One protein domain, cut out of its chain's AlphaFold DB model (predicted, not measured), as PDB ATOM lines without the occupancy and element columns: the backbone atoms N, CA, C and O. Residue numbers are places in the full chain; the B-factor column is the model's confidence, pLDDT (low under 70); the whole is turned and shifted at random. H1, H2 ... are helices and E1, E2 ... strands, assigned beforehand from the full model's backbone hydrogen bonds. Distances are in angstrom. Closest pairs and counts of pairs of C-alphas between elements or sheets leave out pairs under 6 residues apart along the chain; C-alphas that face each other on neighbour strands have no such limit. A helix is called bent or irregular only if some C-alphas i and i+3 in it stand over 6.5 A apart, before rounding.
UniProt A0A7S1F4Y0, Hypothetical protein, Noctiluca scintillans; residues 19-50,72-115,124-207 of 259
ATOM      1  N   PRO A  19     179.935 123.619 177.354       86.88
ATOM      2  CA  PRO A  19     181.221 123.920 176.739       86.88
ATOM      3  C   PRO A  19     181.048 124.305 175.266       86.88
ATOM      4  O   PRO A  19     180.351 123.636 174.498       86.88
ATOM      5  N   GLU A  20     181.683 125.404 174.875       93.38
ATOM      6  CA  GLU A  20     181.655 125.914 173.515       93.38
ATOM      7  C   GLU A  20     182.633 125.125 172.645       93.38
ATOM      8  O   GLU A  20     183.801 124.928 172.989       93.38
ATOM      9  N   ARG A  21     182.156 124.695 171.475       96.06
ATOM     10  CA  ARG A  21     182.996 124.056 170.467       96.06
ATOM     11  C   ARG A  21     183.715 125.114 169.631       96.06
ATOM     12  O   ARG A  21     183.075 125.865 168.899       96.06
ATOM     13  N   TRP A  22     185.043 125.094 169.652       97.06
ATOM     14  CA  TRP A  22     185.902 125.927 168.813       97.06
ATOM     15  C   TRP A  22     186.733 125.067 167.851       97.06
ATOM     16  O   TRP A  22     187.202 123.995 168.224       97.06
ATOM     17  N   VAL A  23     186.911 125.512 166.604       96.19
ATOM     18  CA  VAL A  23     187.623 124.743 165.567       96.19
ATOM     19  C   VAL A  23     188.753 125.570 164.961       96.19
ATOM     20  O   VAL A  23     188.545 126.675 164.455       96.19
ATOM     21  N   PHE A  24     189.951 124.995 164.958       95.81
ATOM     22  CA  PHE A  24     191.122 125.487 164.255       95.81
ATOM     23  C   PHE A  24     191.337 124.672 162.981       95.81
ATOM     24  O   PHE A  24     191.711 123.506 163.043       95.81
ATOM     25  N   LEU A  25     191.123 125.296 161.823       93.94
ATOM     26  CA  LEU A  25     191.271 124.653 160.517       93.94
ATOM     27  C   LEU A  25     192.251 125.424 159.637       93.94
ATOM     28  O   LEU A  25     192.056 126.622 159.400       93.94
ATOM     29  N   ARG A  26     193.291 124.763 159.129       93.06
ATOM     30  CA  ARG A  26     194.298 125.367 158.247       93.06
ATOM     31  C   ARG A  26     194.778 124.382 157.184       93.06
ATOM     32  O   ARG A  26     195.218 123.283 157.495       93.06
ATOM     33  N   SER A  27     194.795 124.833 155.933       88.56
ATOM     34  CA  SER A  27     195.367 124.109 154.786       88.56
ATOM     35  C   SER A  27     196.882 124.322 154.692       88.56
ATOM     36  O   SER A  27     197.398 124.769 153.670       88.56
ATOM     37  N   ARG A  28     197.596 124.127 155.805       87.81
ATOM     38  CA  ARG A  28     199.054 124.277 155.888       87.81
ATOM     39  C   ARG A  28     199.641 123.188 156.782       87.81
ATOM     40  O   ARG A  28     198.983 122.826 157.764       87.81
ATOM     41  N   PRO A  29     200.860 122.714 156.481       89.31
ATOM     42  CA  PRO A  29     201.525 121.754 157.336       89.31
ATOM     43  C   PRO A  29     202.026 122.429 158.619       89.31
ATOM     44  O   PRO A  29     202.478 123.579 158.610       89.31
ATOM     45  N   CYS A  30     201.954 121.695 159.721       91.31
ATOM     46  CA  CYS A  30     202.584 122.003 160.995       91.31
ATOM     47  C   CYS A  30     204.042 121.533 161.002       91.31
ATOM     48  O   CYS A  30     204.381 120.470 160.483       91.31
ATOM     49  N   ASN A  31     204.901 122.298 161.662       91.75
ATOM     50  CA  ASN A  31     206.177 121.806 162.150       91.75
ATOM     51  C   ASN A  31     205.922 120.949 163.402       91.75
ATOM     52  O   ASN A  31     205.321 121.429 164.367       91.75
ATOM     53  N   ALA A  32     206.360 119.691 163.372       88.19
ATOM     54  CA  ALA A  32     206.075 118.733 164.433       88.19
ATOM     55  C   ALA A  32     206.695 119.133 165.779       88.19
ATOM     56  O   ALA A  32     205.967 119.191 166.768       88.19
ATOM     57  N   ALA A  33     207.974 119.525 165.816       88.00
ATOM     58  CA  ALA A  33     208.619 120.003 167.045       88.00
ATOM     59  C   ALA A  33     207.906 121.211 167.656       88.00
ATOM     60  O   ALA A  33     207.658 121.239 168.859       88.00
ATOM     61  N   ARG A  34     207.534 122.208 166.839       92.88
ATOM     62  CA  ARG A  34     206.810 123.388 167.348       92.88
ATOM     63  C   ARG A  34     205.476 122.992 167.962       92.88
ATOM     64  O   ARG A  34     205.132 123.491 169.029       92.88
ATOM     65  N   PHE A  35     204.748 122.092 167.305       92.75
ATOM     66  CA  PHE A  35     203.478 121.606 167.822       92.75
ATOM     67  C   PHE A  35     203.647 120.810 169.118       92.75
ATOM     68  O   PHE A  35     202.906 121.048 170.066       92.75
ATOM     69  N   LEU A  36     204.621 119.901 169.182       88.81
ATOM     70  CA  LEU A  36     204.911 119.107 170.376       88.81
ATOM     71  C   LEU A  36     205.312 119.991 171.556       88.81
ATOM     72  O   LEU A  36     204.746 119.853 172.638       88.81
ATOM     73  N   ALA A  37     206.216 120.947 171.338       89.44
ATOM     74  CA  ALA A  37     206.621 121.911 172.355       89.44
ATOM     75  C   ALA A  37     205.423 122.730 172.858       89.44
ATOM     76  O   ALA A  37     205.188 122.804 174.063       89.44
ATOM     77  N   PHE A  38     204.611 123.262 171.937       93.19
ATOM     78  CA  PHE A  38     203.384 123.982 172.274       93.19
ATOM     79  C   PHE A  38     202.409 123.113 173.076       93.19
ATOM     80  O   PHE A  38     201.866 123.555 174.089       93.19
ATOM     81  N   ALA A  39     202.186 121.872 172.641       91.56
ATOM     82  CA  ALA A  39     201.280 120.951 173.306       91.56
ATOM     83  C   ALA A  39     201.775 120.612 174.716       91.56
ATOM     84  O   ALA A  39     200.960 120.601 175.636       91.56
ATOM     85  N   ARG A  40     203.085 120.403 174.897       88.19
ATOM     86  CA  ARG A  40     203.680 120.118 176.206       88.19
ATOM     87  C   ARG A  40     203.570 121.295 177.169       88.19
ATOM     88  O   ARG A  40     203.131 121.136 178.305       88.19
ATOM     89  N   GLU A  41     203.901 122.491 176.693       89.06
ATOM     90  CA  GLU A  41     203.795 123.724 177.478       89.06
ATOM     91  C   GLU A  41     202.341 124.048 177.863       89.06
ATOM     92  O   GLU A  41     202.060 124.596 178.931       89.06
ATOM     93  N   THR A  42     201.391 123.721 176.989       90.00
ATOM     94  CA  THR A  42     199.984 124.094 177.176       90.00
ATOM     95  C   THR A  42     199.200 123.057 177.974       90.00
ATOM     96  O   THR A  42     198.360 123.411 178.805       90.00
ATOM     97  N   PHE A  43     199.440 121.774 177.723       88.25
ATOM     98  CA  PHE A  43     198.575 120.694 178.198       88.25
ATOM     99  C   PHE A  43     199.256 119.739 179.183       88.25
ATOM    100  O   PHE A  43     198.550 118.944 179.803       88.25
ATOM    101  N   GLY A  44     200.566 119.880 179.404       84.00
ATOM    102  CA  GLY A  44     201.375 118.960 180.207       84.00
ATOM    103  C   GLY A  44     202.146 117.963 179.335       84.00
ATOM    104  O   GLY A  44     202.090 118.074 178.119       84.00
ATOM    105  N   PRO A  45     202.901 117.023 179.922       77.62
ATOM    106  CA  PRO A  45     203.651 116.006 179.177       77.62
ATOM    107  C   PRO A  45     202.725 115.009 178.467       77.62
ATOM    108  O   PRO A  45     201.611 114.738 178.935       77.62
ATOM    109  N   LEU A  46     203.198 114.416 177.363       73.31
ATOM    110  CA  LEU A  46     202.426 113.399 176.649       73.31
ATOM    111  C   LEU A  46     202.240 112.195 177.567       73.31
ATOM    112  O   LEU A  46     203.163 111.778 178.256       73.31
ATOM    113  N   SER A  47     201.060 111.569 177.546       65.62
ATOM    114  CA  SER A  47     200.758 110.434 178.444       65.62
ATOM    115  C   SER A  47     201.737 109.259 178.265       65.62
ATOM    116  O   SER A  47     201.832 108.394 179.129       65.62
ATOM    117  N   LYS A  48     202.461 109.221 177.138       55.72
ATOM    118  CA  LYS A  48     203.511 108.241 176.835       55.72
ATOM    119  C   LYS A  48     204.902 108.640 177.336       55.72
ATOM    120  O   LYS A  48     205.696 107.737 177.570       55.72
ATOM    121  N   ASP A  49     205.165 109.922 177.604       52.00
ATOM    122  CA  ASP A  49     206.411 110.372 178.250       52.00
ATOM    123  C   ASP A  49     206.565 109.684 179.627       52.00
ATOM    124  O   ASP A  49     207.667 109.330 180.043       52.00
ATOM    125  N   HIS A  50     205.438 109.390 180.289       44.16
ATOM    126  CA  HIS A  50     205.379 108.671 181.564       44.16
ATOM    127  C   HIS A  50     205.671 107.165 181.477       44.16
ATOM    128  O   HIS A  50     206.116 106.587 182.464       44.16
ATOM    129  N   TRP A  72     194.095 130.497 181.531       90.88
ATOM    130  CA  TRP A  72     193.279 130.150 180.357       90.88
ATOM    131  C   TRP A  72     193.366 128.661 179.971       90.88
ATOM    132  O   TRP A  72     192.432 128.105 179.387       90.88
ATOM    133  N   ARG A  73     194.467 127.978 180.309       89.50
ATOM    134  CA  ARG A  73     194.636 126.537 180.089       89.50
ATOM    135  C   ARG A  73     193.616 125.701 180.862       89.50
ATOM    136  O   ARG A  73     193.421 124.539 180.510       89.50
ATOM    137  N   THR A  74     193.006 126.200 181.938       88.38
ATOM    138  CA  THR A  74     191.949 125.492 182.688       88.38
ATOM    139  C   THR A  74     190.587 125.581 182.015       88.38
ATOM    140  O   THR A  74     189.729 124.751 182.304       88.38
ATOM    141  N   SER A  75     190.410 126.518 181.080       91.38
ATOM    142  CA  SER A  75     189.203 126.631 180.256       91.38
ATOM    143  C   SER A  75     189.119 125.578 179.152       91.38
ATOM    144  O   SER A  75     188.044 125.360 178.605       91.38
ATOM    145  N   VAL A  76     190.216 124.904 178.796       92.38
ATOM    146  CA  VAL A  76     190.204 123.857 177.762       92.38
ATOM    147  C   VAL A  76     189.905 122.501 178.405       92.38
ATOM    148  O   VAL A  76     190.724 121.976 179.159       92.38
ATOM    149  N   ARG A  77     188.750 121.907 178.085       92.12
ATOM    150  CA  ARG A  77     188.325 120.595 178.609       92.12
ATOM    151  C   ARG A  77     188.803 119.434 177.765       92.12
ATOM    152  O   ARG A  77     189.239 118.411 178.283       92.12
ATOM    153  N   GLU A  78     188.697 119.587 176.457       93.69
ATOM    154  CA  GLU A  78     189.041 118.548 175.500       93.69
ATOM    155  C   GLU A  78     189.530 119.200 174.210       93.69
ATOM    156  O   GLU A  78     189.084 120.283 173.831       93.69
ATOM    157  N   GLY A  79     190.476 118.547 173.553       94.12
ATOM    158  CA  GLY A  79     191.011 118.944 172.261       94.12
ATOM    159  C   GLY A  79     191.243 117.699 171.427       94.12
ATOM    160  O   GLY A  79     191.761 116.714 171.935       94.12
ATOM    161  N   SER A  80     190.852 117.689 170.162       92.69
ATOM    162  CA  SER A  80     191.113 116.545 169.295       92.69
ATOM    163  C   SER A  80     191.107 116.918 167.828       92.69
ATOM    164  O   SER A  80     190.319 117.772 167.417       92.69
ATOM    165  N   GLY A  81     191.896 116.221 167.026       89.81
ATOM    166  CA  GLY A  81     191.768 116.287 165.580       89.81
ATOM    167  C   GLY A  81     192.998 115.798 164.835       89.81
ATOM    168  O   GLY A  81     193.837 115.089 165.389       89.81
ATOM    169  N   CYS A  82     193.075 116.192 163.570       88.31
ATOM    170  CA  CYS A  82     194.085 115.751 162.625       88.31
ATOM    171  C   CYS A  82     195.143 116.836 162.417       88.31
ATOM    172  O   CYS A  82     194.835 118.013 162.219       88.31
ATOM    173  N   LEU A  83     196.401 116.420 162.415       88.50
ATOM    174  CA  LEU A  83     197.572 117.236 162.155       88.50
ATOM    175  C   LEU A  83     198.213 116.760 160.863       88.50
ATOM    176  O   LEU A  83     198.484 115.572 160.680       88.50
ATOM    177  N   TRP A  84     198.493 117.716 159.988       87.94
ATOM    178  CA  TRP A  84     199.343 117.488 158.835       87.94
ATOM    179  C   TRP A  84     200.743 117.974 159.184       87.94
ATOM    180  O   TRP A  84     200.959 119.181 159.272       87.94
ATOM    181  N   PHE A  85     201.688 117.063 159.406       86.88
ATOM    182  CA  PHE A  85     203.074 117.438 159.673       86.88
ATOM    183  C   PHE A  85     203.888 117.553 158.388       86.88
ATOM    184  O   PHE A  85     203.750 116.764 157.456       86.88
ATOM    185  N   ALA A  86     204.740 118.571 158.336       84.50
ATOM    186  CA  ALA A  86     205.651 118.768 157.224       84.50
ATOM    187  C   ALA A  86     206.685 117.638 157.158       84.50
ATOM    188  O   ALA A  86     207.251 117.265 158.183       84.50
ATOM    189  N   GLY A  87     206.949 117.133 155.950       75.94
ATOM    190  CA  GLY A  87     207.923 116.060 155.724       75.94
ATOM    191  C   GLY A  87     207.509 114.696 156.275       75.94
ATOM    192  O   GLY A  87     208.318 113.779 156.227       75.94
ATOM    193  N   SER A  88     206.280 114.561 156.783       73.25
ATOM    194  CA  SER A  88     205.709 113.261 157.116       73.25
ATOM    195  C   SER A  88     204.884 112.728 155.946       73.25
ATOM    196  O   SER A  88     204.079 113.463 155.364       73.25
ATOM    197  N   ASP A  89     205.077 111.443 155.650       63.78
ATOM    198  CA  ASP A  89     204.259 110.655 154.723       63.78
ATOM    199  C   ASP A  89     203.031 110.029 155.417       63.78
ATOM    200  O   ASP A  89     202.266 109.297 154.787       63.78
ATOM    201  N   ASP A  90     202.830 110.287 156.716       61.84
ATOM    202  CA  ASP A  90     201.676 109.782 157.463       61.84
ATOM    203  C   ASP A  90     200.368 110.390 156.921       61.84
ATOM    204  O   ASP A  90     200.289 111.596 156.667       61.84
ATOM    205  N   LEU A  91     199.316 109.562 156.815       59.97
ATOM    206  CA  LEU A  91     197.964 109.968 156.384       59.97
ATOM    207  C   LEU A  91     197.463 111.218 157.125       59.97
ATOM    208  O   LEU A  91     197.017 112.205 156.539       59.97
ATOM    209  N   ALA A  92     197.535 111.144 158.447       67.12
ATOM    210  CA  ALA A  92     197.238 112.207 159.386       67.12
ATOM    211  C   ALA A  92     197.769 111.767 160.751       67.12
ATOM    212  O   ALA A  92     197.573 110.615 161.154       67.12
ATOM    213  N   ALA A  93     198.406 112.673 161.486       79.81
ATOM    214  CA  ALA A  93     198.652 112.443 162.902       79.81
ATOM    215  C   ALA A  93     197.404 112.855 163.685       79.81
ATOM    216  O   ALA A  93     196.898 113.965 163.528       79.81
ATOM    217  N   GLU A  94     196.887 111.970 164.525       84.38
ATOM    218  CA  GLU A  94     195.755 112.273 165.387       84.38
ATOM    219  C   GLU A  94     196.254 112.732 166.755       84.38
ATOM    220  O   GLU A  94     196.986 112.019 167.443       84.38
ATOM    221  N   TRP A  95     195.808 113.909 167.180       88.94
ATOM    222  CA  TRP A  95     196.056 114.420 168.519       88.94
ATOM    223  C   TRP A  95     194.770 114.429 169.330       88.94
ATOM    224  O   TRP A  95     193.709 114.783 168.814       88.94
ATOM    225  N   ARG A  96     194.863 114.049 170.606       89.62
ATOM    226  CA  ARG A  96     193.764 114.103 171.575       89.62
ATOM    227  C   ARG A  96     194.273 114.595 172.921       89.62
ATOM    228  O   ARG A  96     195.298 114.128 173.397       89.62
ATOM    229  N   PHE A  97     193.519 115.469 173.561       91.94
ATOM    230  CA  PHE A  97     193.721 116.000 174.900       91.94
ATOM    231  C   PHE A  97     192.403 115.950 175.656       91.94
ATOM    232  O   PHE A  97     191.352 116.268 175.104       91.94
ATOM    233  N   ARG A  98     192.472 115.594 176.934       89.44
ATOM    234  CA  ARG A  98     191.351 115.615 177.862       89.44
ATOM    235  C   ARG A  98     191.838 116.044 179.242       89.44
ATOM    236  O   ARG A  98     192.789 115.467 179.770       89.44
ATOM    237  N   ALA A  99     191.155 117.023 179.819       87.69
ATOM    238  CA  ALA A  99     191.306 117.442 181.204       87.69
ATOM    239  C   ALA A  99     190.158 116.863 182.043       87.69
ATOM    240  O   ALA A  99     188.996 117.230 181.872       87.69
ATOM    241  N   LEU A 100     190.499 115.950 182.947       79.69
ATOM    242  CA  LEU A 100     189.652 115.476 184.038       79.69
ATOM    243  C   LEU A 100     189.983 116.263 185.317       79.69
ATOM    244  O   LEU A 100     191.009 116.934 185.391       79.69
ATOM    245  N   GLU A 101     189.116 116.187 186.329       72.62
ATOM    246  CA  GLU A 101     189.149 117.029 187.543       72.62
ATOM    247  C   GLU A 101     190.517 117.115 188.247       72.62
ATOM    248  O   GLU A 101     190.821 118.131 188.865       72.62
ATOM    249  N   SER A 102     191.357 116.083 188.134       70.50
ATOM    250  CA  SER A 102     192.696 116.022 188.745       70.50
ATOM    251  C   SER A 102     193.811 115.600 187.782       70.50
ATOM    252  O   SER A 102     194.972 115.480 188.185       70.50
ATOM    253  N   GLU A 103     193.490 115.383 186.505       77.62
ATOM    254  CA  GLU A 103     194.426 114.798 185.552       77.62
ATOM    255  C   GLU A 103     194.259 115.383 184.154       77.62
ATOM    256  O   GLU A 103     193.153 115.595 183.661       77.62
ATOM    257  N   ARG A 104     195.389 115.630 183.496       81.62
ATOM    258  CA  ARG A 104     195.446 116.054 182.104       81.62
ATOM    259  C   ARG A 104     196.145 114.968 181.322       81.62
ATOM    260  O   ARG A 104     197.322 114.710 181.539       81.62
ATOM    261  N   THR A 105     195.409 114.351 180.414       81.88
ATOM    262  CA  THR A 105     195.946 113.330 179.523       81.88
ATOM    263  C   THR A 105     195.905 113.870 178.111       81.88
ATOM    264  O   THR A 105     194.846 114.277 177.630       81.88
ATOM    265  N   HIS A 106     197.033 113.845 177.418       85.12
ATOM    266  CA  HIS A 106     197.036 113.975 175.967       85.12
ATOM    267  C   HIS A 106     197.909 112.925 175.311       85.12
ATOM    268  O   HIS A 106     198.823 112.356 175.911       85.12
ATOM    269  N   LEU A 107     197.542 112.617 174.081       82.50
ATOM    270  CA  LEU A 107     198.031 111.501 173.312       82.50
ATOM    271  C   LEU A 107     198.127 111.939 171.858       82.50
ATOM    272  O   LEU A 107     197.211 112.554 171.308       82.50
ATOM    273  N   LEU A 108     199.246 111.582 171.249       82.81
ATOM    274  CA  LEU A 108     199.500 111.742 169.833       82.81
ATOM    275  C   LEU A 108     199.634 110.344 169.223       82.81
ATOM    276  O   LEU A 108     200.295 109.463 169.785       82.81
ATOM    277  N   ARG A 109     198.928 110.110 168.121       75.50
ATOM    278  CA  ARG A 109     198.994 108.881 167.330       75.50
ATOM    279  C   ARG A 109     199.407 109.238 165.918       75.50
ATOM    280  O   ARG A 109     198.730 110.022 165.262       75.50
ATOM    281  N   CYS A 110     200.479 108.624 165.449       72.88
ATOM    282  CA  CYS A 110     200.825 108.654 164.038       72.88
ATOM    283  C   CYS A 110     199.919 107.653 163.306       72.88
ATOM    284  O   CYS A 110     199.698 106.543 163.800       72.88
ATOM    285  N   GLY A 111     199.332 108.074 162.186       63.31
ATOM    286  CA  GLY A 111     198.596 107.178 161.297       63.31
ATOM    287  C   GLY A 111     199.534 106.239 160.534       63.31
ATOM    288  O   GLY A 111     200.753 106.364 160.614       63.31
ATOM    289  N   ALA A 112     198.957 105.303 159.777       55.12
ATOM    290  CA  ALA A 112     199.718 104.538 158.795       55.12
ATOM    291  C   ALA A 112     200.270 105.472 157.690       55.12
ATOM    292  O   ALA A 112     199.664 106.522 157.430       55.12
ATOM    293  N   PRO A 113     201.390 105.107 157.035       50.00
ATOM    294  CA  PRO A 113     201.871 105.818 155.850       50.00
ATOM    295  C   PRO A 113     200.795 105.866 154.754       50.00
ATOM    296  O   PRO A 113     199.961 104.959 154.659       50.00
ATOM    297  N   TRP A 114     200.796 106.928 153.941       44.19
ATOM    298  CA  TRP A 114     199.826 107.124 152.858       44.19
ATOM    299  C   TRP A 114     199.870 105.942 151.867       44.19
ATOM    300  O   TRP A 114     200.955 105.620 151.378       44.19
ATOM    301  N   PRO A 115     198.739 105.271 151.555       42.69
ATOM    302  CA  PRO A 115     198.726 104.240 150.524       42.69
ATOM    303  C   PRO A 115     199.019 104.900 149.175       42.69
ATOM    304  O   PRO A 115     198.363 105.872 148.809       42.69
ATOM    305  N   SER A 124     193.595 117.385 149.874       60.44
ATOM    306  CA  SER A 124     192.860 117.024 151.110       60.44
ATOM    307  C   SER A 124     193.633 117.300 152.414       60.44
ATOM    308  O   SER A 124     193.039 117.342 153.497       60.44
ATOM    309  N   ARG A 125     194.946 117.555 152.322       75.25
ATOM    310  CA  ARG A 125     195.849 117.737 153.469       75.25
ATOM    311  C   ARG A 125     195.515 119.004 154.262       75.25
ATOM    312  O   ARG A 125     195.663 120.130 153.777       75.25
ATOM    313  N   ARG A 126     195.090 118.840 155.518       84.12
ATOM    314  CA  ARG A 126     194.787 119.962 156.417       84.12
ATOM    315  C   ARG A 126     195.048 119.627 157.877       84.12
ATOM    316  O   ARG A 126     194.873 118.495 158.310       84.12
ATOM    317  N   THR A 127     195.409 120.658 158.628       89.38
ATOM    318  CA  THR A 127     195.411 120.628 160.088       89.38
ATOM    319  C   THR A 127     194.041 121.079 160.576       89.38
ATOM    320  O   THR A 127     193.629 122.212 160.311       89.38
ATOM    321  N   GLU A 128     193.331 120.197 161.268       93.00
ATOM    322  CA  GLU A 128     191.996 120.423 161.810       93.00
ATOM    323  C   GLU A 128     191.950 119.964 163.265       93.00
ATOM    324  O   GLU A 128     191.971 118.770 163.539       93.00
ATOM    325  N   LEU A 129     191.861 120.907 164.200       94.56
ATOM    326  CA  LEU A 129     191.744 120.636 165.629       94.56
ATOM    327  C   LEU A 129     190.446 121.235 166.160       94.56
ATOM    328  O   LEU A 129     190.148 122.406 165.939       94.56
ATOM    329  N   THR A 130     189.675 120.437 166.884       96.00
ATOM    330  CA  THR A 130     188.479 120.869 167.609       96.00
ATOM    331  C   THR A 130     188.791 120.928 169.095       96.00
ATOM    332  O   THR A 130     189.380 119.996 169.630       96.00
ATOM    333  N   PHE A 131     188.355 121.986 169.767       96.56
ATOM    334  CA  PHE A 131     188.472 122.162 171.207       96.56
ATOM    335  C   PHE A 131     187.101 122.408 171.829       96.56
ATOM    336  O   PHE A 131     186.251 123.079 171.239       96.56
ATOM    337  N   TRP A 132     186.916 121.890 173.033       95.81
ATOM    338  CA  TRP A 132     185.778 122.161 173.899       95.81
ATOM    339  C   TRP A 132     186.259 123.063 175.029       95.81
ATOM    340  O   TRP A 132     187.110 122.661 175.829       95.81
ATOM    341  N   ILE A 133     185.765 124.300 175.038       94.19
ATOM    342  CA  ILE A 133     186.255 125.375 175.899       94.19
ATOM    343  C   ILE A 133     185.100 125.883 176.766       94.19
ATOM    344  O   ILE A 133     184.008 126.129 176.258       94.19
ATOM    345  N   ASP A 134     185.332 126.052 178.062       91.50
ATOM    346  CA  ASP A 134     184.361 126.611 179.000       91.50
ATOM    347  C   ASP A 134     184.994 127.580 180.007       91.50
ATOM    348  O   ASP A 134     186.202 127.808 180.034       91.50
ATOM    349  N   GLY A 135     184.146 128.191 180.832       88.56
ATOM    350  CA  GLY A 135     184.582 129.079 181.900       88.56
ATOM    351  C   GLY A 135     184.871 130.520 181.458       88.56
ATOM    352  O   GLY A 135     184.666 130.890 180.300       88.56
ATOM    353  N   PRO A 136     185.309 131.362 182.408       86.44
ATOM    354  CA  PRO A 136     185.425 132.807 182.211       86.44
ATOM    355  C   PRO A 136     186.531 133.199 181.224       86.44
ATOM    356  O   PRO A 136     186.410 134.219 180.552       86.44
ATOM    357  N   GLU A 137     187.564 132.368 181.077       90.19
ATOM    358  CA  GLU A 137     188.717 132.628 180.206       90.19
ATOM    359  C   GLU A 137     188.569 132.021 178.800       90.19
ATOM    360  O   GLU A 137     189.551 131.891 178.068       90.19
ATOM    361  N   ALA A 138     187.352 131.648 178.381       91.25
ATOM    362  CA  ALA A 138     187.130 130.968 177.104       91.25
ATOM    363  C   ALA A 138     187.626 131.773 175.888       91.25
ATOM    364  O   ALA A 138     188.247 131.214 174.983       91.25
ATOM    365  N   ASP A 139     187.401 133.088 175.859       92.69
ATOM    366  CA  ASP A 139     187.844 133.930 174.742       92.69
ATOM    367  C   ASP A 139     189.360 134.159 174.749       92.69
ATOM    368  O   ASP A 139     190.002 134.111 173.692       92.69
ATOM    369  N   THR A 140     189.953 134.314 175.938       94.12
ATOM    370  CA  THR A 140     191.410 134.336 176.129       94.12
ATOM    371  C   THR A 140     192.029 133.033 175.622       94.12
ATOM    372  O   THR A 140     192.982 133.064 174.838       94.12
ATOM    373  N   ALA A 141     191.438 131.888 175.978       94.31
ATOM    374  CA  ALA A 141     191.877 130.570 175.545       94.31
ATOM    375  C   ALA A 141     191.823 130.422 174.021       94.31
ATOM    376  O   ALA A 141     192.826 130.059 173.410       94.31
ATOM    377  N   LYS A 142     190.707 130.774 173.367       95.75
ATOM    378  CA  LYS A 142     190.595 130.736 171.893       95.75
ATOM    379  C   LYS A 142     191.666 131.588 171.215       95.75
ATOM    380  O   LYS A 142     192.244 131.171 170.208       95.75
ATOM    381  N   LYS A 143     191.930 132.787 171.745       96.50
ATOM    382  CA  LYS A 143     192.940 133.697 171.197       96.50
ATOM    383  C   LYS A 143     194.339 133.090 171.300       96.50
ATOM    384  O   LYS A 143     195.020 132.993 170.279       96.50
ATOM    385  N   LEU A 144     194.732 132.640 172.489       96.12
ATOM    386  CA  LEU A 144     196.066 132.088 172.737       96.12
ATOM    387  C   LEU A 144     196.275 130.739 172.037       96.12
ATOM    388  O   LEU A 144     197.329 130.534 171.437       96.12
ATOM    389  N   LEU A 145     195.257 129.871 171.986       96.19
ATOM    390  CA  LEU A 145     195.275 128.658 171.157       96.19
ATOM    391  C   LEU A 145     195.487 129.006 169.683       96.19
ATOM    392  O   LEU A 145     196.331 128.415 169.018       96.19
ATOM    393  N   SER A 146     194.739 129.977 169.155       96.75
ATOM    394  CA  SER A 146     194.871 130.410 167.762       96.75
ATOM    395  C   SER A 146     196.267 130.961 167.460       96.75
ATOM    396  O   SER A 146     196.808 130.673 166.393       96.75
ATOM    397  N   GLU A 147     196.852 131.749 168.361       96.94
ATOM    398  CA  GLU A 147     198.204 132.299 168.212       96.94
ATOM    399  C   GLU A 147     199.274 131.199 168.282       96.94
ATOM    400  O   GLU A 147     200.081 131.084 167.355       96.94
ATOM    401  N   GLY A 148     199.222 130.335 169.298       96.12
ATOM    402  CA  GLY A 148     200.158 129.222 169.467       96.12
ATOM    403  C   GLY A 148     200.103 128.223 168.310       96.12
ATOM    404  O   GLY A 148     201.125 127.914 167.698       96.12
ATOM    405  N   LEU A 149     198.903 127.801 167.902       96.44
ATOM    406  CA  LEU A 149     198.728 126.886 166.770       96.44
ATOM    407  C   LEU A 149     199.167 127.510 165.440       96.44
ATOM    408  O   LEU A 149     199.684 126.804 164.577       96.44
ATOM    409  N   ARG A 150     199.014 128.828 165.247       96.56
ATOM    410  CA  ARG A 150     199.547 129.513 164.053       96.56
ATOM    411  C   ARG A 150     201.067 129.535 164.033       96.56
ATOM    412  O   ARG A 150     201.627 129.376 162.954       96.56
ATOM    413  N   ALA A 151     201.712 129.713 165.184       95.94
ATOM    414  CA  ALA A 151     203.170 129.660 165.292       95.94
ATOM    415  C   ALA A 151     203.730 128.260 164.975       95.94
ATOM    416  O   ALA A 151     204.876 128.133 164.547       95.94
ATOM    417  N   CYS A 152     202.908 127.215 165.121       95.19
ATOM    418  CA  CYS A 152     203.273 125.847 164.761       95.19
ATOM    419  C   CYS A 152     203.253 125.583 163.247       95.19
ATOM    420  O   CYS A 152     203.875 124.626 162.798       95.19
ATOM    421  N   LEU A 153     202.558 126.393 162.444       94.00
ATOM    422  CA  LEU A 153     202.479 126.190 160.994       94.00
ATOM    423  C   LEU A 153     203.778 126.613 160.312       94.00
ATOM    424  O   LEU A 153     204.356 127.643 160.662       94.00
ATOM    425  N   LEU A 154     204.188 125.872 159.282       91.44
ATOM    426  CA  LEU A 154     205.303 126.304 158.443       91.44
ATOM    427  C   LEU A 154     204.947 127.578 157.689       91.44
ATOM    428  O   LEU A 154     203.881 127.657 157.065       91.44
ATOM    429  N   THR A 155     205.862 128.546 157.682       91.75
ATOM    430  CA  THR A 155     205.792 129.712 156.794       91.75
ATOM    431  C   THR A 155     206.007 129.297 155.334       91.75
ATOM    432  O   THR A 155     206.310 128.144 155.028       91.75
ATOM    433  N   ARG A 156     205.763 130.215 154.390       88.62
ATOM    434  CA  ARG A 156     205.948 129.889 152.968       88.62
ATOM    435  C   ARG A 156     207.435 129.728 152.667       88.62
ATOM    436  O   ARG A 156     207.827 128.849 151.913       88.62
ATOM    437  N   GLU A 157     208.235 130.573 153.293       89.56
ATOM    438  CA  GLU A 157     209.684 130.608 153.211       89.56
ATOM    439  C   GLU A 157     210.281 129.321 153.787       89.56
ATOM    440  O   GLU A 157     211.135 128.709 153.156       89.56
ATOM    441  N   GLU A 158     209.774 128.859 154.933       89.88
ATOM    442  CA  GLU A 158     210.195 127.594 155.545       89.88
ATOM    443  C   GLU A 158     209.835 126.380 154.687       89.88
ATOM    444  O   GLU A 158     210.645 125.467 154.572       89.88
ATOM    445  N   ALA A 159     208.654 126.367 154.061       86.38
ATOM    446  CA  ALA A 159     208.263 125.282 153.163       86.38
ATOM    447  C   ALA A 159     209.184 125.202 151.932       86.38
ATOM    448  O   ALA A 159     209.669 124.124 151.599       86.38
ATOM    449  N   VAL A 160     209.495 126.345 151.309       85.69
ATOM    450  CA  VAL A 160     210.432 126.414 150.173       85.69
ATOM    451  C   VAL A 160     211.838 125.968 150.583       85.69
ATOM    452  O   VAL A 160     212.515 125.259 149.842       85.69
ATOM    453  N   GLU A 161     212.292 126.366 151.770       85.69
ATOM    454  CA  GLU A 161     213.602 125.971 152.283       85.69
ATOM    455  C   GLU A 161     213.666 124.472 152.615       85.69
ATOM    456  O   GLU A 161     214.676 123.819 152.336       85.69
ATOM    457  N   ALA A 162     212.582 123.906 153.146       84.94
ATOM    458  CA  ALA A 162     212.455 122.475 153.394       84.94
ATOM    459  C   ALA A 162     212.487 121.668 152.090       84.94
ATOM    460  O   ALA A 162     213.220 120.685 152.005       84.94
ATOM    461  N   GLU A 163     211.780 122.114 151.048       82.62
ATOM    462  CA  GLU A 163     211.844 121.511 149.708       82.62
ATOM    463  C   GLU A 163     213.259 121.583 149.121       82.62
ATOM    464  O   GLU A 163     213.743 120.627 148.516       82.62
ATOM    465  N   ARG A 164     213.956 122.706 149.329       83.00
ATOM    466  CA  ARG A 164     215.314 122.921 148.814       83.00
ATOM    467  C   ARG A 164     216.359 122.052 149.512       83.00
ATOM    468  O   ARG A 164     217.316 121.616 148.874       83.00
ATOM    469  N   THR A 165     216.239 121.877 150.824       84.12
ATOM    470  CA  THR A 165     217.262 121.214 151.653       84.12
ATOM    471  C   THR A 165     216.932 119.764 151.985       84.12
ATOM    472  O   THR A 165     217.816 119.036 152.437       84.12
ATOM    473  N   GLY A 166     215.679 119.346 151.782       79.69
ATOM    474  CA  GLY A 166     215.161 118.063 152.247       79.69
ATOM    475  C   GLY A 166     215.141 117.942 153.772       79.69
ATOM    476  O   GLY A 166     215.115 116.829 154.290       79.69
ATOM    477  N   ARG A 167     215.228 119.058 154.508       79.25
ATOM    478  CA  ARG A 167     215.310 119.071 155.973       79.25
ATOM    479  C   ARG A 167     214.320 120.061 156.557       79.25
ATOM    480  O   ARG A 167     214.241 121.206 156.120       79.25
ATOM    481  N   ILE A 168     213.620 119.632 157.599       80.81
ATOM    482  CA  ILE A 168     212.762 120.498 158.401       80.81
ATOM    483  C   ILE A 168     213.362 120.542 159.807       80.81
ATOM    484  O   ILE A 168     213.624 119.497 160.397       80.81
ATOM    485  N   PRO A 169     213.629 121.732 160.364       71.00
ATOM    486  CA  PRO A 169     214.224 121.829 161.688       71.00
ATOM    487  C   PRO A 169     213.285 121.247 162.751       71.00
ATOM    488  O   PRO A 169     212.098 121.586 162.789       71.00
ATOM    489  N   GLY A 170     213.840 120.397 163.620       68.81
ATOM    490  CA  GLY A 170     213.126 119.779 164.739       68.81
ATOM    491  C   GLY A 170     212.294 118.543 164.382       68.81
ATOM    492  O   GLY A 170     211.469 118.128 165.185       68.81
ATOM    493  N   THR A 171     212.463 117.935 163.204       71.19
ATOM    494  CA  THR A 171     211.759 116.676 162.890       71.19
ATOM    495  C   THR A 171     212.389 115.437 163.513       71.19
ATOM    496  O   THR A 171     211.735 114.410 163.523       71.19
ATOM    497  N   GLU A 172     213.600 115.520 164.069       72.81
ATOM    498  CA  GLU A 172     214.293 114.373 164.685       72.81
ATOM    499  C   GLU A 172     213.468 113.752 165.824       72.81
ATOM    500  O   GLU A 172     213.179 112.562 165.799       72.81
ATOM    501  N   GLU A 173     212.977 114.579 166.751       69.44
ATOM    502  CA  GLU A 173     212.095 114.134 167.839       69.44
ATOM    503  C   GLU A 173     210.773 113.551 167.310       69.44
ATOM    504  O   GLU A 173     210.223 112.593 167.851       69.44
ATOM    505  N   TRP A 174     210.258 114.116 166.218       71.06
ATOM    506  CA  TRP A 174     209.053 113.603 165.575       71.06
ATOM    507  C   TRP A 174     209.282 112.240 164.918       71.06
ATOM    508  O   TRP A 174     208.426 111.360 165.006       71.06
ATOM    509  N   ASP A 175     210.434 112.045 164.285       71.62
ATOM    510  CA  ASP A 175     210.826 110.760 163.723       71.62
ATOM    511  C   ASP A 175     211.014 109.707 164.820       71.62
ATOM    512  O   ASP A 175     210.576 108.571 164.642       71.62
ATOM    513  N   GLU A 176     211.572 110.079 165.973       71.44
ATOM    514  CA  GLU A 176     211.675 109.207 167.149       71.44
ATOM    515  C   GLU A 176     210.295 108.798 167.682       71.44
ATOM    516  O   GLU A 176     210.024 107.605 167.832       71.44
ATOM    517  N   GLU A 177     209.382 109.751 167.892       66.81
ATOM    518  CA  GLU A 177     208.000 109.459 168.296       66.81
ATOM    519  C   GLU A 177     207.288 108.566 167.277       66.81
ATOM    520  O   GLU A 177     206.610 107.599 167.638       66.81
ATOM    521  N   ARG A 178     207.464 108.835 165.983       67.44
ATOM    522  CA  ARG A 178     206.900 108.005 164.918       67.44
ATOM    523  C   ARG A 178     207.453 106.583 164.971       67.44
ATOM    524  O   ARG A 178     206.666 105.644 164.894       67.44
ATOM    525  N   LEU A 179     208.760 106.403 165.149       67.38
ATOM    526  CA  LEU A 179     209.393 105.082 165.263       67.38
ATOM    527  C   LEU A 179     208.927 104.326 166.516       67.38
ATOM    528  O   LEU A 179     208.592 103.141 166.429       67.38
ATOM    529  N   ASN A 180     208.812 105.012 167.654       64.94
ATOM    530  CA  ASN A 180     208.299 104.436 168.900       64.94
ATOM    531  C   ASN A 180     206.842 103.968 168.753       64.94
ATOM    532  O   ASN A 180     206.451 102.925 169.284       64.94
ATOM    533  N   ASN A 181     206.037 104.703 167.983       60.25
ATOM    534  CA  ASN A 181     204.633 104.381 167.742       60.25
ATOM    535  C   ASN A 181     204.404 103.405 166.576       60.25
ATOM    536  O   ASN A 181     203.420 102.663 166.606       60.25
ATOM    537  N   ALA A 182     205.312 103.322 165.603       57.41
ATOM    538  CA  ALA A 182     205.258 102.345 164.513       57.41
ATOM    539  C   ALA A 182     205.310 100.900 165.044       57.41
ATOM    540  O   ALA A 182     204.601 100.022 164.551       57.41
ATOM    541  N   ASN A 183     206.062 100.663 166.122       50.97
ATOM    542  CA  ASN A 183     206.102  99.364 166.800       50.97
ATOM    543  C   ASN A 183     204.780  99.027 167.519       50.97
ATOM    544  O   ASN A 183     204.439  97.852 167.674       50.97
ATOM    545  N   MET A 184     203.984 100.038 167.905       47.91
ATOM    546  CA  MET A 184     202.632  99.812 168.425       47.91
ATOM    547  C   MET A 184     201.625  99.431 167.330       47.91
ATOM    548  O   MET A 184     200.650  98.738 167.608       47.91
ATOM    549  N   ALA A 185     201.848  99.852 166.084       49.78
ATOM    550  CA  ALA A 185     201.022  99.409 164.967       49.78
ATOM    551  C   ALA A 185     201.239  97.914 164.686       49.78
ATOM    552  O   ALA A 185     200.270  97.187 164.529       49.78
ATOM    553  N   GLN A 186     202.476  97.408 164.766       47.28
ATOM    554  CA  GLN A 186     202.776  96.011 164.416       47.28
ATOM    555  C   GLN A 186     202.142  94.960 165.346       47.28
ATOM    556  O   GLN A 186     201.707  93.906 164.869       47.28
ATOM    557  N   TRP A 187     202.062  95.202 166.665       49.94
ATOM    558  CA  TRP A 187     201.326  94.273 167.540       49.94
ATOM    559  C   TRP A 187     199.828  94.345 167.248       49.94
ATOM    560  O   TRP A 187     199.177  93.305 167.151       49.94
ATOM    561  N   ALA A 188     199.290  95.552 167.051       52.06
ATOM    562  CA  ALA A 188     197.890  95.742 166.715       52.06
ATOM    563  C   ALA A 188     197.550  95.101 165.364       52.06
ATOM    564  O   ALA A 188     196.504  94.476 165.275       52.06
ATOM    565  N   ASP A 189     198.442  95.146 164.373       53.69
ATOM    566  CA  ASP A 189     198.292  94.512 163.058       53.69
ATOM    567  C   ASP A 189     198.225  92.989 163.171       53.69
ATOM    568  O   ASP A 189     197.346  92.355 162.582       53.69
ATOM    569  N   ARG A 190     199.086  92.383 164.004       56.19
ATOM    570  CA  ARG A 190     199.017  90.942 164.310       56.19
ATOM    571  C   ARG A 190     197.653  90.552 164.887       56.19
ATOM    572  O   ARG A 190     197.150  89.469 164.587       56.19
ATOM    573  N   PHE A 191     197.056  91.412 165.710       60.12
ATOM    574  CA  PHE A 191     195.761  91.163 166.346       60.12
ATOM    575  C   PHE A 191     194.588  91.874 165.662       60.12
ATOM    576  O   PHE A 191     193.458  91.748 166.136       60.12
ATOM    577  N   ALA A 192     194.799  92.562 164.538       59.25
ATOM    578  CA  ALA A 192     193.782  93.375 163.881       59.25
ATOM    579  C   ALA A 192     192.547  92.545 163.500       59.25
ATOM    580  O   ALA A 192     191.435  92.975 163.815       59.25
ATOM    581  N   PRO A 193     192.680  91.311 162.962       67.81
ATOM    582  CA  PRO A 193     191.523  90.450 162.727       67.81
ATOM    583  C   PRO A 193     190.726  90.162 164.008       67.81
ATOM    584  O   PRO A 193     189.498  90.229 164.006       67.81
ATOM    585  N   ALA A 194     191.412  89.889 165.123       68.56
ATOM    586  CA  ALA A 194     190.766  89.624 166.406       68.56
ATOM    587  C   ALA A 194     190.082  90.882 166.966       68.56
ATOM    588  O   ALA A 194     188.940  90.810 167.420       68.56
ATOM    589  N   LEU A 195     190.730  92.045 166.869       67.06
ATOM    590  CA  LEU A 195     190.162  93.332 167.272       67.06
ATOM    591  C   LEU A 195     188.929  93.698 166.434       67.06
ATOM    592  O   LEU A 195     187.942  94.174 166.994       67.06
ATOM    593  N   HIS A 196     188.922  93.404 165.131       67.69
ATOM    594  CA  HIS A 196     187.739  93.571 164.281       67.69
ATOM    595  C   HIS A 196     186.588  92.646 164.688       67.69
ATOM    596  O   HIS A 196     185.439  93.094 164.719       67.69
ATOM    597  N   VAL A 197     186.868  91.391 165.062       74.56
ATOM    598  CA  VAL A 197     185.839  90.483 165.600       74.56
ATOM    599  C   VAL A 197     185.279  91.016 166.920       74.56
ATOM    600  O   VAL A 197     184.061  91.059 167.089       74.56
ATOM    601  N   VAL A 198     186.136  91.477 167.835       72.12
ATOM    602  CA  VAL A 198     185.714  92.074 169.113       72.12
ATOM    603  C   VAL A 198     184.878  93.332 168.887       72.12
ATOM    604  O   VAL A 198     183.828  93.486 169.508       72.12
ATOM    605  N   HIS A 199     185.288  94.211 167.971       61.06
ATOM    606  CA  HIS A 199     184.535  95.416 167.636       61.06
ATOM    607  C   HIS A 199     183.178  95.086 166.994       61.06
ATOM    608  O   HIS A 199     182.158  95.654 167.380       61.06
ATOM    609  N   GLY A 200     183.134  94.111 166.080       71.94
ATOM    610  CA  GLY A 200     181.890  93.610 165.492       71.94
ATOM    611  C   GLY A 200     180.938  93.021 166.537       71.94
ATOM    612  O   GLY A 200     179.747  93.332 166.530       71.94
ATOM    613  N   LEU A 201     181.463  92.241 167.487       72.12
ATOM    614  CA  LEU A 201     180.696  91.709 168.616       72.12
ATOM    615  C   LEU A 201     180.187  92.825 169.531       72.12
ATOM    616  O   LEU A 201     179.015  92.811 169.900       72.12
ATOM    617  N   ALA A 202     181.022  93.809 169.865       66.44
ATOM    618  CA  ALA A 202     180.626  94.949 170.689       66.44
ATOM    619  C   ALA A 202     179.492  95.751 170.032       66.44
ATOM    620  O   ALA A 202     178.492  96.059 170.684       66.44
ATOM    621  N   ASN A 203     179.596  96.007 168.725       65.69
ATOM    622  CA  ASN A 203     178.559  96.693 167.960       65.69
ATOM    623  C   ASN A 203     177.262  95.869 167.909       65.69
ATOM    624  O   ASN A 203     176.189  96.407 168.186       65.69
ATOM    625  N   PHE A 204     177.347  94.560 167.655       73.44
ATOM    626  CA  PHE A 204     176.187  93.662 167.661       73.44
ATOM    627  C   PHE A 204     175.485  93.636 169.026       73.44
ATOM    628  O   PHE A 204     174.269  93.792 169.106       73.44
ATOM    629  N   VAL A 205     176.254  93.506 170.109       73.06
ATOM    630  CA  VAL A 205     175.749  93.481 171.490       73.06
ATOM    631  C   VAL A 205     175.104  94.819 171.867       73.06
ATOM    632  O   VAL A 205     174.061  94.831 172.521       73.06
ATOM    633  N   SER A 206     175.660  95.944 171.408       65.75
ATOM    634  CA  SER A 206     175.088  97.277 171.639       65.75
ATOM    635  C   SER A 206     173.767  97.524 170.894       65.75
ATOM    636  O   SER A 206     172.944  98.313 171.359       65.75
ATOM    637  N   ALA A 207     173.538  96.820 169.781       72.00
ATOM    638  CA  ALA A 207     172.324  96.927 168.976       72.00
ATOM    639  C   ALA A 207     171.143  96.102 169.527       72.00
ATOM    640  O   ALA A 207     170.012  96.290 169.079       72.00
TER     641      ALA A 207
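What this domain is: This is residues 19 to 50, 72 to 115 and 124 to 207 of the 259 residues of the protein "Hypothetical protein" of Noctiluca scintillans (UniProt A0A7S1F4Y0). One antiparallel sheet of five strands is covered on one face by two helices side by side, H1 and H2, while the other face has no named helix on it. A long bent helix, H4, starts beside the first residues of H1, 32 and 33, passes edge strand E4 near one end of the sheet, and sticks out with residues 186 to 207 as an L-shaped arm; H3 lies beyond the same end of the sheet. The printed part has 160 residues, with elements in the order E1 H1 E2 E3 E4 E5 H2 H3 H4 and the sheet order E1 E5 E2 E3 E4; the class is mixed, helices and strands. The whole is compact, with a radius of gyration of the C-alphas of 17.4 A and spans of 49 by 45 by 32 A.

How they stand to each other: Begin at edge strand E1, residues 20 to 26, antiparallel to E5, residues 127 to 133, where N 22 and O 131 are 2.8 A apart. E5 is antiparallel to E2, residues 76 to 83: look at N 130 and O 80, 2.8 A. E2, E3, residues 93 to 100, and E4, residues 103 to 110, form a meander, each strand the antiparallel neighbour of the one before; both steps are hairpins, with N 95 and O 81 at 2.9 A and N 96 and O 107 at 2.9 A. H1, residues 32 to 43, lies over E3 at a height over the sheet of 10.3 A. H2, residues 138 to 151, is on the same face at 9.3 A, over E5 and only just over E1, on which 3 of its C-alphas fall; H1 and H2 make two layers with the sheet, helices on one face of it. Residues 34 to 38 of H1 touch residues 148 to 151 of H2, closest at the C-alphas of Phe 38 and Gly 148, 6.8 A, at a shallow tilt of 22 degrees, opposite ways. H4, residues 171 to 207, was assigned as one helix by its hydrogen bonds but is bent, C-alphas 190 and 193 being 7.7 A apart; its arms H4a and H4b are about perpendicular at 76 degrees. H4a and H1 touch only at their ends, closest at the C-alphas of Ala 32 and Trp 174, 6.0 A, and H4a only grazes the sheet with residues 174 to 185. H3, residues 156 to 165, touches no helix and is not on the sheet. In H1, H2, H3 and H4b every O i to N i+4 pair is within hydrogen-bond range; in H4a 12 of 16 are.

Where its parts are: Find C-alpha 20 at (181.655, 125.914, 173.515), where E1 begins its 19.8 A. E2 measures 18.5 A, E3 23.2 A, E4 23.3 A and E5 18.9 A; H1 measures 15.8 A, H2 20.0 A and H3 14.3 A. From C-alpha 171 at (211.759, 116.676, 162.890), H4a, residues 171 to 190, runs 28.8 A; H4b, residues 193 to 207, runs 21.2 A to C-alpha 207 at (172.324, 96.927, 168.976).

The domain as a whole: The two C-alphas farthest apart, those of Arg 164 and Val 205, are 54.3 A apart. Residues 51 to 71 are not printed, with 24.7 A between C-alphas 50 and 72, nor are 116 to 123, with 14.1 A between C-alphas 115 and 124. Of the links that are printed whole, E2 to E3 is short and the others are tight. The mean pLDDT of the printed part is 79.9; 40 residues are under 70, among them 177 to 196.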